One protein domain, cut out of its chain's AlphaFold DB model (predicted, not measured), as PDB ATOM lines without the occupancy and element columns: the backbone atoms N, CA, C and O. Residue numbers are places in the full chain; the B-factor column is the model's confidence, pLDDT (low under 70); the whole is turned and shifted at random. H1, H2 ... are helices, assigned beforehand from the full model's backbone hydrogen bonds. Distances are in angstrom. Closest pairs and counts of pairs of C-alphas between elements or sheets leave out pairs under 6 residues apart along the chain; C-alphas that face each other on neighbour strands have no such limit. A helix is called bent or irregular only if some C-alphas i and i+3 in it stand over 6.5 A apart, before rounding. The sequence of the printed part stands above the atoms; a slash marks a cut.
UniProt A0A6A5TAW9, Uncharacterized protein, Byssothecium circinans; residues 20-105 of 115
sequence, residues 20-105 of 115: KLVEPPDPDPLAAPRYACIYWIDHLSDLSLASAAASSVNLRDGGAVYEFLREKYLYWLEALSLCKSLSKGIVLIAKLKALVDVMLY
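Overview. This is residues 20 to 105 of the 115 residues of an uncharacterized protein of Byssothecium circinans (UniProt A0A6A5TAW9). Two long helices, H1 and H4, lie side by side and run the same way, and the chain between them makes an arc along them: H2 folds back at the last end of H1, arm H3a runs on without touching H1 or H4, and arm H3b crosses near the beginnings of both. Residues 20 to 33, with no named element, form a tail ahead of H1 that adds to the length. The printed part has 86 residues with four named helices, H1 to H4 in that order, and no named strand; its class is all helix, and the helix packing is mostly crossed. It is only just compact, close to loose, with a radius of gyration of the C-alphas of 14.1 A, and only just elongated, spanning 44 by 22 by 20 A.

Arrangement. H1, residues 34 to 50, touches H4, residues 86 to 104, with residues 38 to 45 alone, at a shallow tilt of 27 degrees, the same way; their closest C-alphas, of Ile 41 and Leu 92, are 6.2 A apart. H1 is irregular, with C-alphas 38 and 41 7.9 A apart, and has a kink of 44 degrees near residue 41. H1 and H2, residues 52 to 59, form a helical hairpin at a steep tilt of 38 degrees; their closest C-alphas, of Ser 48 and Ser 55, are 4.9 A apart. H2 is close to but not clearly touching H4. H3, residues 64 to 82, was assigned as one helix by its hydrogen bonds but is bent: C-alphas 71 and 74 are 8.2 A apart, and its arms H3a, residues 64 to 71, and H3b, residues 74 to 82, stand about perpendicular at 88 degrees. H2 and H3a touch only at the corner, closest at the C-alphas of Asn 58 and Ala 64, 5.2 A apart. H3a is apart from H1 and from H4. H3b touches H1 at a steep tilt of 66 degrees, closest at the C-alphas of Cys 37 and Leu 80, 6.6 A apart. H3b and H4 form a helical hairpin at 39 degrees, with the C-alphas of Leu 80 and Leu 86 5.0 A apart. Every O i to N i+4 pair is within hydrogen-bond range in H3a, H3b and H4, against 11 of 13 in H1 and 2 of 4 in H2.

Along the chain. H1 begins at C-alpha 34 (18.505, 44.104, 38.745) and measures 24.8 A. H2 measures 10.3 A, H3a 10.7 A and H3b 12.4 A. H4 measures 27.0 A and ends at C-alpha 104 (44.344, 41.368, 22.783).

Size, cuts and confidence. The C-alphas farthest apart, of Asp 26 and Tyr 105, are 46.9 A apart. The printed part has no cut, and its three links are tight. The mean pLDDT of the printed part is 86.7, with residues 52 to 57 and 103 to 105 under 70.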
ATOM      1  N   LYS A  20       8.636  46.334  27.064       84.69
ATOM      2  CA  LYS A  20       8.120  47.632  27.530       84.69
ATOM      3  C   LYS A  20       6.727  47.565  28.164       84.69
ATOM      4  O   LYS A  20       6.464  48.379  29.035       84.69
ATOM      5  N   LEU A  21       5.887  46.625  27.737       87.75
ATOM      6  CA  LEU A  21       4.511  46.452  28.213       87.75
ATOM      7  C   LEU A  21       4.408  45.468  29.386       87.75
ATOM      8  O   LEU A  21       3.336  45.285  29.945       87.75
ATOM      9  N   VAL A  22       5.514  44.807  29.736       90.25
ATOM     10  CA  VAL A  22       5.557  43.832  30.827       90.25
ATOM     11  C   VAL A  22       5.736  44.550  32.157       90.25
ATOM     12  O   VAL A  22       6.728  45.264  32.339       90.25
ATOM     13  N   GLU A  23       4.830  44.298  33.093       91.00
ATOM     14  CA  GLU A  23       4.954  44.737  34.481       91.00
ATOM     15  C   GLU A  23       5.671  43.679  35.341       91.00
ATOM     16  O   GLU A  23       5.553  42.480  35.060       91.00
ATOM     17  N   PRO A  24       6.443  44.083  36.369       91.94
ATOM     18  CA  PRO A  24       7.058  43.142  37.299       91.94
ATOM     19  C   PRO A  24       5.997  42.320  38.051       91.94
ATOM     20  O   PRO A  24       5.062  42.908  38.598       91.94
ATOM     21  N   PRO A  25       6.123  40.983  38.116       91.88
ATOM     22  CA  PRO A  25       5.246  40.160  38.943       91.88
ATOM     23  C   PRO A  25       5.585  40.322  40.434       91.88
ATOM     24  O   PRO A  25       6.662  40.808  40.782       91.88
ATOM     25  N   ASP A  26       4.687  39.866  41.310       91.81
ATOM     26  CA  ASP A  26       4.908  39.802  42.759       91.81
ATOM     27  C   ASP A  26       5.025  38.332  43.213       91.81
ATOM     28  O   ASP A  26       4.071  37.568  43.027       91.81
ATOM     29  N   PRO A  27       6.175  37.889  43.760       91.75
ATOM     30  CA  PRO A  27       7.403  38.655  44.020       91.75
ATOM     31  C   PRO A  27       8.256  38.879  42.760       91.75
ATOM     32  O   PRO A  27       8.359  37.974  41.935       91.75
ATOM     33  N   ASP A  28       8.937  40.034  42.648       93.94
ATOM     34  CA  ASP A  28       9.786  40.373  41.487       93.94
ATOM     35  C   ASP A  28      11.081  39.534  41.470       93.94
ATOM     36  O   ASP A  28      12.000  39.787  42.263       93.94
ATOM     37  N   PRO A  29      11.241  38.588  40.521       93.25
ATOM     38  CA  PRO A  29      12.434  37.753  40.408       93.25
ATOM     39  C   PRO A  29      13.703  38.551  40.091       93.25
ATOM     40  O   PRO A  29      14.817  38.072  40.320       93.25
ATOM     41  N   LEU A  30      13.552  39.758  39.534       94.44
ATOM     42  CA  LEU A  30      14.656  40.652  39.217       94.44
ATOM     43  C   LEU A  30      14.979  41.626  40.349       94.44
ATOM     44  O   LEU A  30      16.018  42.273  40.251       94.44
ATOM     45  N   ALA A  31      14.205  41.695  41.437       93.69
ATOM     46  CA  ALA A  31      14.429  42.668  42.511       93.69
ATOM     47  C   ALA A  31      15.882  42.659  43.018       93.69
ATOM     48  O   ALA A  31      16.539  43.698  43.057       93.69
ATOM     49  N   ALA A  32      16.417  41.472  43.319       92.62
ATOM     50  CA  ALA A  32      17.794  41.310  43.779       92.62
ATOM     51  C   ALA A  32      18.855  41.466  42.663       92.62
ATOM     52  O   ALA A  32      19.806  42.231  42.847       92.62
ATOM     53  N   PRO A  33      18.767  40.782  41.501       94.06
ATOM     54  CA  PRO A  33      19.821  40.865  40.488       94.06
ATOM     55  C   PRO A  33      19.781  42.134  39.624       94.06
ATOM     56  O   PRO A  33      20.761  42.377  38.922       94.06
ATOM     57  N   ARG A  34      18.711  42.947  39.647       94.56
ATOM     58  CA  ARG A  34      18.505  44.104  38.745       94.56
ATOM     59  C   ARG A  34      19.714  45.026  38.671       94.56
ATOM     60  O   ARG A  34      20.166  45.345  37.574       94.56
ATOM     61  N   TYR A  35      20.265  45.410  39.820       94.12
ATOM     62  CA  TYR A  35      21.453  46.259  39.861       94.12
ATOM     63  C   TYR A  35      22.649  45.585  39.169       94.12
ATOM     64  O   TYR A  35      23.260  46.162  38.270       94.12
ATOM     65  N   ALA A  36      22.939  44.331  39.522       92.50
ATOM     66  CA  ALA A  36      24.036  43.583  38.915       92.50
ATOM     67  C   ALA A  36      23.848  43.428  37.398       92.50
ATOM     68  O   ALA A  36      24.797  43.660  36.657       92.50
ATOM     69  N   CYS A  37      22.632  43.128  36.925       93.62
ATOM     70  CA  CYS A  37      22.316  43.023  35.499       93.62
ATOM     71  C   CYS A  37      22.665  44.304  34.732       93.62
ATOM     72  O   CYS A  37      23.160  44.215  33.610       93.62
ATOM     73  N   ILE A  38      22.414  45.474  35.324       95.06
ATOM     74  CA  ILE A  38      22.578  46.770  34.658       95.06
ATOM     75  C   ILE A  38      24.023  47.284  34.722       95.06
ATOM     76  O   ILE A  38      24.441  47.975  33.798       95.06
ATOM     77  N   TYR A  39      24.782  46.985  35.780       93.69
ATOM     78  CA  TYR A  39      26.036  47.703  36.065       93.69
ATOM     79  C   TYR A  39      27.302  46.838  36.101       93.69
ATOM     80  O   TYR A  39      28.392  47.390  36.214       93.69
ATOM     81  N   TRP A  40      27.225  45.505  35.997       91.94
ATOM     82  CA  TRP A  40      28.425  44.665  36.159       91.94
ATOM     83  C   TRP A  40      29.546  44.971  35.146       91.94
ATOM     84  O   TRP A  40      30.715  44.926  35.517       91.94
ATOM     85  N   ILE A  41      29.208  45.325  33.897       91.25
ATOM     86  CA  ILE A  41      30.202  45.710  32.876       91.25
ATOM     87  C   ILE A  41      30.802  47.087  33.176       91.25
ATOM     88  O   ILE A  41      31.995  47.285  32.949       91.25
ATOM     89  N   ASP A  42      30.010  48.029  33.699       91.00
ATOM     90  CA  ASP A  42      30.523  49.339  34.118       91.00
ATOM     91  C   ASP A  42      31.593  49.159  35.198       91.00
ATOM     92  O   ASP A  42      32.735  49.566  34.993       91.00
ATOM     93  N   HIS A  43      31.273  48.406  36.254       89.38
ATOM     94  CA  HIS A  43      32.217  48.085  37.330       89.38
ATOM     95  C   HIS A  43      33.457  47.342  36.830       89.38
ATOM     96  O   HIS A  43      34.573  47.638  37.249       89.38
ATOM     97  N   LEU A  44      33.291  46.393  35.906       86.62
ATOM     98  CA  LEU A  44      34.418  45.682  35.301       86.62
ATOM     99  C   LEU A  44      35.343  46.623  34.515       86.62
ATOM    100  O   LEU A  44      36.561  46.451  34.536       86.62
ATOM    101  N   SER A  45      34.768  47.614  33.836       83.50
ATOM    102  CA  SER A  45      35.526  48.611  33.079       83.50
ATOM    103  C   SER A  45      36.321  49.527  34.002       83.50
ATOM    104  O   SER A  45      37.500  49.774  33.754       83.50
ATOM    105  N   ASP A  46      35.698  49.983  35.087       85.56
ATOM    106  CA  ASP A  46      36.332  50.871  36.062       85.56
ATOM    107  C   ASP A  46      37.483  50.152  36.786       85.56
ATOM    108  O   ASP A  46      38.567  50.713  36.965       85.56
ATOM    109  N   LEU A  47      37.300  48.865  37.105       81.31
ATOM    110  CA  LEU A  47      38.365  48.008  37.633       81.31
ATOM    111  C   LEU A  47      39.514  47.814  36.637       81.31
ATOM    112  O   LEU A  47      40.668  47.766  37.054       81.31
ATOM    113  N   SER A  48      39.223  47.711  35.338       75.94
ATOM    114  CA  SER A  48      40.255  47.594  34.301       75.94
ATOM    115  C   SER A  48      41.108  48.854  34.185       75.94
ATOM    116  O   SER A  48      42.326  48.750  34.039       75.94
ATOM    117  N   LEU A  49      40.490  50.028  34.328       73.56
ATOM    118  CA  LEU A  49      41.197  51.307  34.351       73.56
ATOM    119  C   LEU A  49      42.065  51.460  35.610       73.56
ATOM    120  O   LEU A  49      43.160  52.010  35.537       73.56
ATOM    121  N   ALA A  50      41.604  50.941  36.752       76.12
ATOM    122  CA  ALA A  50      42.357  50.964  38.005       76.12
ATOM    123  C   ALA A  50      43.486  49.914  38.066       76.12
ATOM    124  O   ALA A  50      44.516  50.154  38.695       76.12
ATOM    125  N   SER A  51      43.307  48.740  37.448       74.19
ATOM    126  CA  SER A  51      44.293  47.653  37.438       74.19
ATOM    127  C   SER A  51      44.108  46.697  36.253       74.19
ATOM    128  O   SER A  51      43.266  45.793  36.266       74.19
ATOM    129  N   ALA A  52      44.988  46.825  35.257       66.88
ATOM    130  CA  ALA A  52      45.010  45.950  34.084       66.88
ATOM    131  C   ALA A  52      45.264  44.469  34.436       66.88
ATOM    132  O   ALA A  52      44.736  43.564  33.787       66.88
ATOM    133  N   ALA A  53      46.038  44.199  35.495       64.06
ATOM    134  CA  ALA A  53      46.316  42.836  35.946       64.06
ATOM    135  C   ALA A  53      45.048  42.146  36.481       64.06
ATOM    136  O   ALA A  53      44.776  41.000  36.118       64.06
ATOM    137  N   ALA A  54      44.234  42.856  37.271       61.66
ATOM    138  CA  ALA A  54      42.997  42.324  37.843       61.66
ATOM    139  C   ALA A  54      41.900  42.103  36.783       61.66
ATOM    140  O   ALA A  54      41.149  41.128  36.867       61.66
ATOM    141  N   SER A  55      41.821  42.959  35.756       65.38
ATOM    142  CA  SER A  55      40.855  42.776  34.663       65.38
ATOM    143  C   SER A  55      41.237  41.641  33.715       65.38
ATOM    144  O   SER A  55      40.355  40.936  33.224       65.38
ATOM    145  N   SER A  56      42.539  41.412  33.505       66.06
ATOM    146  CA  SER A  56      43.034  40.386  32.579       66.06
ATOM    147  C   SER A  56      42.589  38.965  32.946       66.06
ATOM    148  O   SER A  56      42.294  38.173  32.059       66.06
ATOM    149  N   VAL A  57      42.469  38.636  34.237       68.06
ATOM    150  CA  VAL A  57      42.067  37.288  34.686       68.06
ATOM    151  C   VAL A  57      40.599  37.000  34.362       68.06
ATOM    152  O   VAL A  57      40.262  35.896  33.945       68.06
ATOM    153  N   ASN A  58      39.725  37.996  34.510       71.69
ATOM    154  CA  ASN A  58      38.287  37.823  34.294       71.69
ATOM    155  C   ASN A  58      37.890  37.855  32.812       71.69
ATOM    156  O   ASN A  58      36.878  37.254  32.447       71.69
ATOM    157  N   LEU A  59      38.667  38.567  31.989       75.19
ATOM    158  CA  LEU A  59      38.374  38.842  30.580       75.19
ATOM    159  C   LEU A  59      39.098  37.917  29.588       75.19
ATOM    160  O   LEU A  59      38.841  38.005  28.389       75.19
ATOM    161  N   ARG A  60      39.995  37.046  30.060       74.81
ATOM    162  CA  ARG A  60      40.635  36.011  29.233       74.81
ATOM    163  C   ARG A  60      39.621  34.989  28.714       74.81
ATOM    164  O   ARG A  60      38.583  34.763  29.337       74.81
ATOM    165  N   ASP A  61      39.966  34.327  27.612       71.31
ATOM    166  CA  ASP A  61      39.227  33.160  27.124       71.31
ATOM    167  C   ASP A  61      39.181  32.077  28.211       71.31
ATOM    168  O   ASP A  61      40.191  31.777  28.853       71.31
ATOM    169  N   GLY A  62      37.988  31.531  28.465       76.00
ATOM    170  CA  GLY A  62      37.738  30.636  29.605       76.00
ATOM    171  C   GLY A  62      37.625  31.337  30.968       76.00
ATOM    172  O   GLY A  62      37.446  30.675  31.988       76.00
ATOM    173  N   GLY A  63      37.719  32.670  31.013       84.31
ATOM    174  CA  GLY A  63      37.506  33.482  32.209       84.31
ATOM    175  C   GLY A  63      36.026  33.652  32.568       84.31
ATOM    176  O   GLY A  63      35.126  33.355  31.782       84.31
ATOM    177  N   ALA A  64      35.753  34.187  33.760       87.12
ATOM    178  CA  ALA A  64      34.391  34.304  34.294       87.12
ATOM    179  C   ALA A  64      33.430  35.097  33.386       87.12
ATOM    180  O   ALA A  64      32.239  34.784  33.328       87.12
ATOM    181  N   VAL A  65      33.935  36.108  32.668       89.69
ATOM    182  CA  VAL A  65      33.134  36.907  31.729       89.69
ATOM    183  C   VAL A  65      32.796  36.106  30.477       89.69
ATOM    184  O   VAL A  65      31.647  36.122  30.040       89.69
ATOM    185  N   TYR A  66      33.771  35.377  29.930       89.56
ATOM    186  CA  TYR A  66      33.571  34.506  28.775       89.56
ATOM    187  C   TYR A  66      32.542  33.412  29.078       89.56
ATOM    188  O   TYR A  66      31.565  33.267  28.344       89.56
ATOM    189  N   GLU A  67      32.703  32.707  30.200       91.06
ATOM    190  CA  GLU A  67      31.771  31.663  30.647       91.06
ATOM    191  C   GLU A  67      30.358  32.227  30.860       91.06
ATOM    192  O   GLU A  67      29.369  31.659  30.391       91.06
ATOM    193  N   PHE A  68      30.252  33.401  31.497       92.50
ATOM    194  CA  PHE A  68      28.968  34.069  31.685       92.50
ATOM    195  C   PHE A  68      28.294  34.411  30.353       92.50
ATOM    196  O   PHE A  68      27.111  34.124  30.183       92.50
ATOM    197  N   LEU A  69      29.012  35.013  29.403       92.44
ATOM    198  CA  LEU A  69      28.435  35.360  28.105       92.44
ATOM    199  C   LEU A  69      28.051  34.106  27.315       92.44
ATOM    200  O   LEU A  69      26.943  34.039  26.787       92.44
ATOM    201  N   ARG A  70      28.906  33.081  27.291       92.50
ATOM    202  CA  ARG A  70      28.625  31.830  26.576       92.50
ATOM    203  C   ARG A  70      27.331  31.173  27.056       92.50
ATOM    204  O   ARG A  70      26.557  30.681  26.239       92.50
ATOM    205  N   GLU A  71      27.077  31.176  28.363       93.06
ATOM    206  CA  GLU A  71      25.941  30.455  28.947       93.06
ATOM    207  C   GLU A  71      24.699  31.315  29.196       93.06
ATOM    208  O   GLU A  71      23.577  30.802  29.209       93.06
ATOM    209  N   LYS A  72      24.882  32.611  29.470       94.44
ATOM    210  CA  LYS A  72      23.839  33.484  30.030       94.44
ATOM    211  C   LYS A  72      23.569  34.738  29.210       94.44
ATOM    212  O   LYS A  72      22.680  35.489  29.602       94.44
ATOM    213  N   TYR A  73      24.252  34.968  28.085       93.88
ATOM    214  CA  TYR A  73      24.096  36.203  27.304       93.88
ATOM    215  C   TYR A  73      22.641  36.509  26.928       93.88
ATOM    216  O   TYR A  73      22.150  37.597  27.221       93.88
ATOM    217  N   LEU A  74      21.912  35.542  26.359       93.44
ATOM    218  CA  LEU A  74      20.514  35.756  25.965       93.44
ATOM    219  C   LEU A  74      19.596  36.002  27.169       93.44
ATOM    220  O   LEU A  74      18.734  36.873  27.114       93.44
ATOM    221  N   TYR A  75      19.812  35.294  28.279       94.12
ATOM    222  CA  TYR A  75      19.014  35.472  29.497       94.12
ATOM    223  C   TYR A  75      19.312  36.810  30.183       94.12
ATOM    224  O   TYR A  75      18.446  37.419  30.806       94.12
ATOM    225  N   TRP A  76      20.545  37.296  30.054       95.50
ATOM    226  CA  TRP A  76      20.925  38.624  30.507       95.50
ATOM    227  C   TRP A  76      20.279  39.721  29.654       95.50
ATOM    228  O   TRP A  76      19.759  40.684  30.219       95.50
ATOM    229  N   LEU A  77      20.222  39.566  28.326       93.75
ATOM    230  CA  LEU A  77      19.487  40.490  27.450       93.75
ATOM    231  C   LEU A  77      17.979  40.490  27.730       93.75
ATOM    232  O   LEU A  77      17.349  41.549  27.708       93.75
ATOM    233  N   GLU A  78      17.406  39.325  28.029       93.19
ATOM    234  CA  GLU A  78      16.019  39.199  28.475       93.19
ATOM    235  C   GLU A  78      15.792  40.003  29.766       93.19
ATOM    236  O   GLU A  78      14.952  40.904  29.799       93.19
ATOM    237  N   ALA A  79      16.614  39.771  30.794       94.31
ATOM    238  CA  ALA A  79      16.550  40.502  32.059       94.31
ATOM    239  C   ALA A  79      16.725  42.019  31.871       94.31
ATOM    240  O   ALA A  79      15.993  42.808  32.467       94.31
ATOM    241  N   LEU A  80      17.657  42.452  31.019       94.94
ATOM    242  CA  LEU A  80      17.839  43.867  30.683       94.94
ATOM    243  C   LEU A  80      16.614  44.466  29.992       94.94
ATOM    244  O   LEU A  80      16.253  45.609  30.276       94.94
ATOM    245  N   SER A  81      15.973  43.711  29.104       93.50
ATOM    246  CA  SER A  81      14.753  44.139  28.420       93.50
ATOM    247  C   SER A  81      13.601  44.321  29.410       93.50
ATOM    248  O   SER A  81      12.928  45.353  29.371       93.50
ATOM    249  N   LEU A  82      13.429  43.381  30.345       93.62
ATOM    250  CA  LEU A  82      12.440  43.463  31.429       93.62
ATOM    251  C   LEU A  82      12.714  44.656  32.361       93.62
ATOM    252  O   LEU A  82      11.793  45.390  32.719       93.62
ATOM    253  N   CYS A  83      13.990  44.933  32.641       93.56
ATOM    254  CA  CYS A  83      14.461  46.128  33.350       93.56
ATOM    255  C   CYS A  83      14.396  47.428  32.523       93.56
ATOM    256  O   CYS A  83      14.941  48.444  32.957       93.56
ATOM    257  N   LYS A  84      13.805  47.411  31.318       93.38
ATOM    258  CA  LYS A  84      13.715  48.554  30.388       93.38
ATOM    259  C   LYS A  84      15.071  49.198  30.051       93.38
ATOM    260  O   LYS A  84      15.146  50.367  29.693       93.38
ATOM    261  N   SER A  85      16.146  48.419  30.148       94.12
ATOM    262  CA  SER A  85      17.541  48.868  30.070       94.12
ATOM    263  C   SER A  85      18.310  48.202  28.920       94.12
ATOM    264  O   SER A  85      19.539  48.158  28.934       94.12
ATOM    265  N   LEU A  86      17.609  47.679  27.905       92.25
ATOM    266  CA  LEU A  86      18.235  46.994  26.765       92.25
ATOM    267  C   LEU A  86      19.187  47.906  25.975       92.25
ATOM    268  O   LEU A  86      20.277  47.476  25.611       92.25
ATOM    269  N   SER A  87      18.814  49.170  25.753       92.75
ATOM    270  CA  SER A  87      19.677  50.155  25.081       92.75
ATOM    271  C   SER A  87      21.012  50.325  25.806       92.75
ATOM    272  O   SER A  87      22.065  50.313  25.173       92.75
ATOM    273  N   LYS A  88      20.981  50.389  27.142       93.38
ATOM    274  CA  LYS A  88      22.189  50.394  27.969       93.38
ATOM    275  C   LYS A  88      22.980  49.095  27.801       93.38
ATOM    276  O   LYS A  88      24.188  49.157  27.620       93.38
ATOM    277  N   GLY A  89      22.318  47.940  27.770       91.75
ATOM    278  CA  GLY A  89      22.955  46.651  27.481       91.75
ATOM    279  C   GLY A  89      23.778  46.634  26.192       91.75
ATOM    280  O   GLY A  89      24.911  46.158  26.194       91.75
ATOM    281  N   ILE A  90      23.244  47.209  25.110       91.81
ATOM    282  CA  ILE A  90      23.943  47.316  23.818       91.81
ATOM    283  C   ILE A  90      25.219  48.157  23.962       91.81
ATOM    284  O   ILE A  90      26.290  47.739  23.518       91.81
ATOM    285  N   VAL A  91      25.124  49.308  24.633       94.06
ATOM    286  CA  VAL A  91      26.283  50.172  24.915       94.06
ATOM    287  C   VAL A  91      27.327  49.433  25.755       94.06
ATOM    288  O   VAL A  91      28.520  49.513  25.467       94.06
ATOM    289  N   LEU A  92      26.896  48.663  26.756       92.31
ATOM    290  CA  LEU A  92      27.800  47.884  27.600       92.31
ATOM    291  C   LEU A  92      28.511  46.770  26.824       92.31
ATOM    292  O   LEU A  92      29.695  46.550  27.051       92.31
ATOM    293  N   ILE A  93      27.849  46.102  25.876       92.75
ATOM    294  CA  ILE A  93      28.513  45.108  25.017       92.75
ATOM    295  C   ILE A  93      29.557  45.757  24.109       92.75
ATOM    296  O   ILE A  93      30.653  45.215  23.967       92.75
ATOM    297  N   ALA A  94      29.269  46.936  23.555       92.19
ATOM    298  CA  ALA A  94      30.263  47.689  22.795       92.19
ATOM    299  C   ALA A  94      31.470  48.081  23.670       92.19
ATOM    300  O   ALA A  94      32.616  47.901  23.257       92.19
ATOM    301  N   LYS A  95      31.221  48.538  24.905       90.19
ATOM    302  CA  LYS A  95      32.261  48.864  25.896       90.19
ATOM    303  C   LYS A  95      33.107  47.638  26.251       90.19
ATOM    304  O   LYS A  95      34.332  47.710  26.234       90.19
ATOM    305  N   LEU A  96      32.464  46.500  26.503       89.69
ATOM    306  CA  LEU A  96      33.140  45.241  26.806       89.69
ATOM    307  C   LEU A  96      34.009  44.769  25.637       89.69
ATOM    308  O   LEU A  96      35.151  44.367  25.848       89.69
ATOM    309  N   LYS A  97      33.503  44.871  24.403       89.06
ATOM    310  CA  LYS A  97      34.283  44.567  23.202       89.06
ATOM    311  C   LYS A  97      35.526  45.455  23.097       89.06
ATOM    312  O   LYS A  97      36.609  44.932  22.854       89.06
ATOM    313  N   ALA A  98      35.387  46.762  23.317       86.69
ATOM    314  CA  ALA A  98      36.518  47.687  23.274       86.69
ATOM    315  C   ALA A  98      37.594  47.333  24.314       86.69
ATOM    316  O   ALA A  98      38.780  47.357  23.996       86.69
ATOM    317  N   LEU A  99      37.194  46.939  25.529       83.50
ATOM    318  CA  LEU A  99      38.133  46.467  26.552       83.50
ATOM    319  C   LEU A  99      38.902  45.226  26.087       83.50
ATOM    320  O   LEU A  99      40.127  45.192  26.189       83.50
ATOM    321  N   VAL A 100      38.194  44.223  25.559       82.75
ATOM    322  CA  VAL A 100      38.804  42.981  25.053       82.75
ATOM    323  C   VAL A 100      39.778  43.268  23.911       82.75
ATOM    324  O   VAL A 100      40.897  42.756  23.928       82.75
ATOM    325  N   ASP A 101      39.409  44.142  22.976       82.69
ATOM    326  CA  ASP A 101      40.269  44.518  21.851       82.69
ATOM    327  C   ASP A 101      41.575  45.192  22.329       82.69
ATOM    328  O   ASP A 101      42.648  44.889  21.804       82.69
ATOM    329  N   VAL A 102      41.520  46.047  23.363       75.06
ATOM    330  CA  VAL A 102      42.715  46.677  23.965       75.06
ATOM    331  C   VAL A 102      43.642  45.644  24.613       75.06
ATOM    332  O   VAL A 102      44.862  45.758  24.493       75.06
ATOM    333  N   MET A 103      43.090  44.623  25.274       69.69
ATOM    334  CA  MET A 103      43.895  43.575  25.917       69.69
ATOM    335  C   MET A 103      44.525  42.598  24.916       69.69
ATOM    336  O   MET A 103      45.628  42.115  25.165       69.69
ATOM    337  N   LEU A 104      43.844  42.295  23.806       69.56
ATOM    338  CA  LEU A 104      44.344  41.368  22.783       69.56
ATOM    339  C   LEU A 104      45.327  42.030  21.806       69.56
ATOM    340  O   LEU A 104      46.218  41.357  21.288       69.56
ATOM    341  N   TYR A 105      45.198  43.340  21.569       67.56
ATOM    342  CA  TYR A 105      46.010  44.081  20.598       67.56
ATOM    343  C   TYR A 105      46.574  45.392  21.180       67.56
ATOM    344  O   TYR A 105      46.247  46.479  20.689       67.56
TER     345      TYR A 105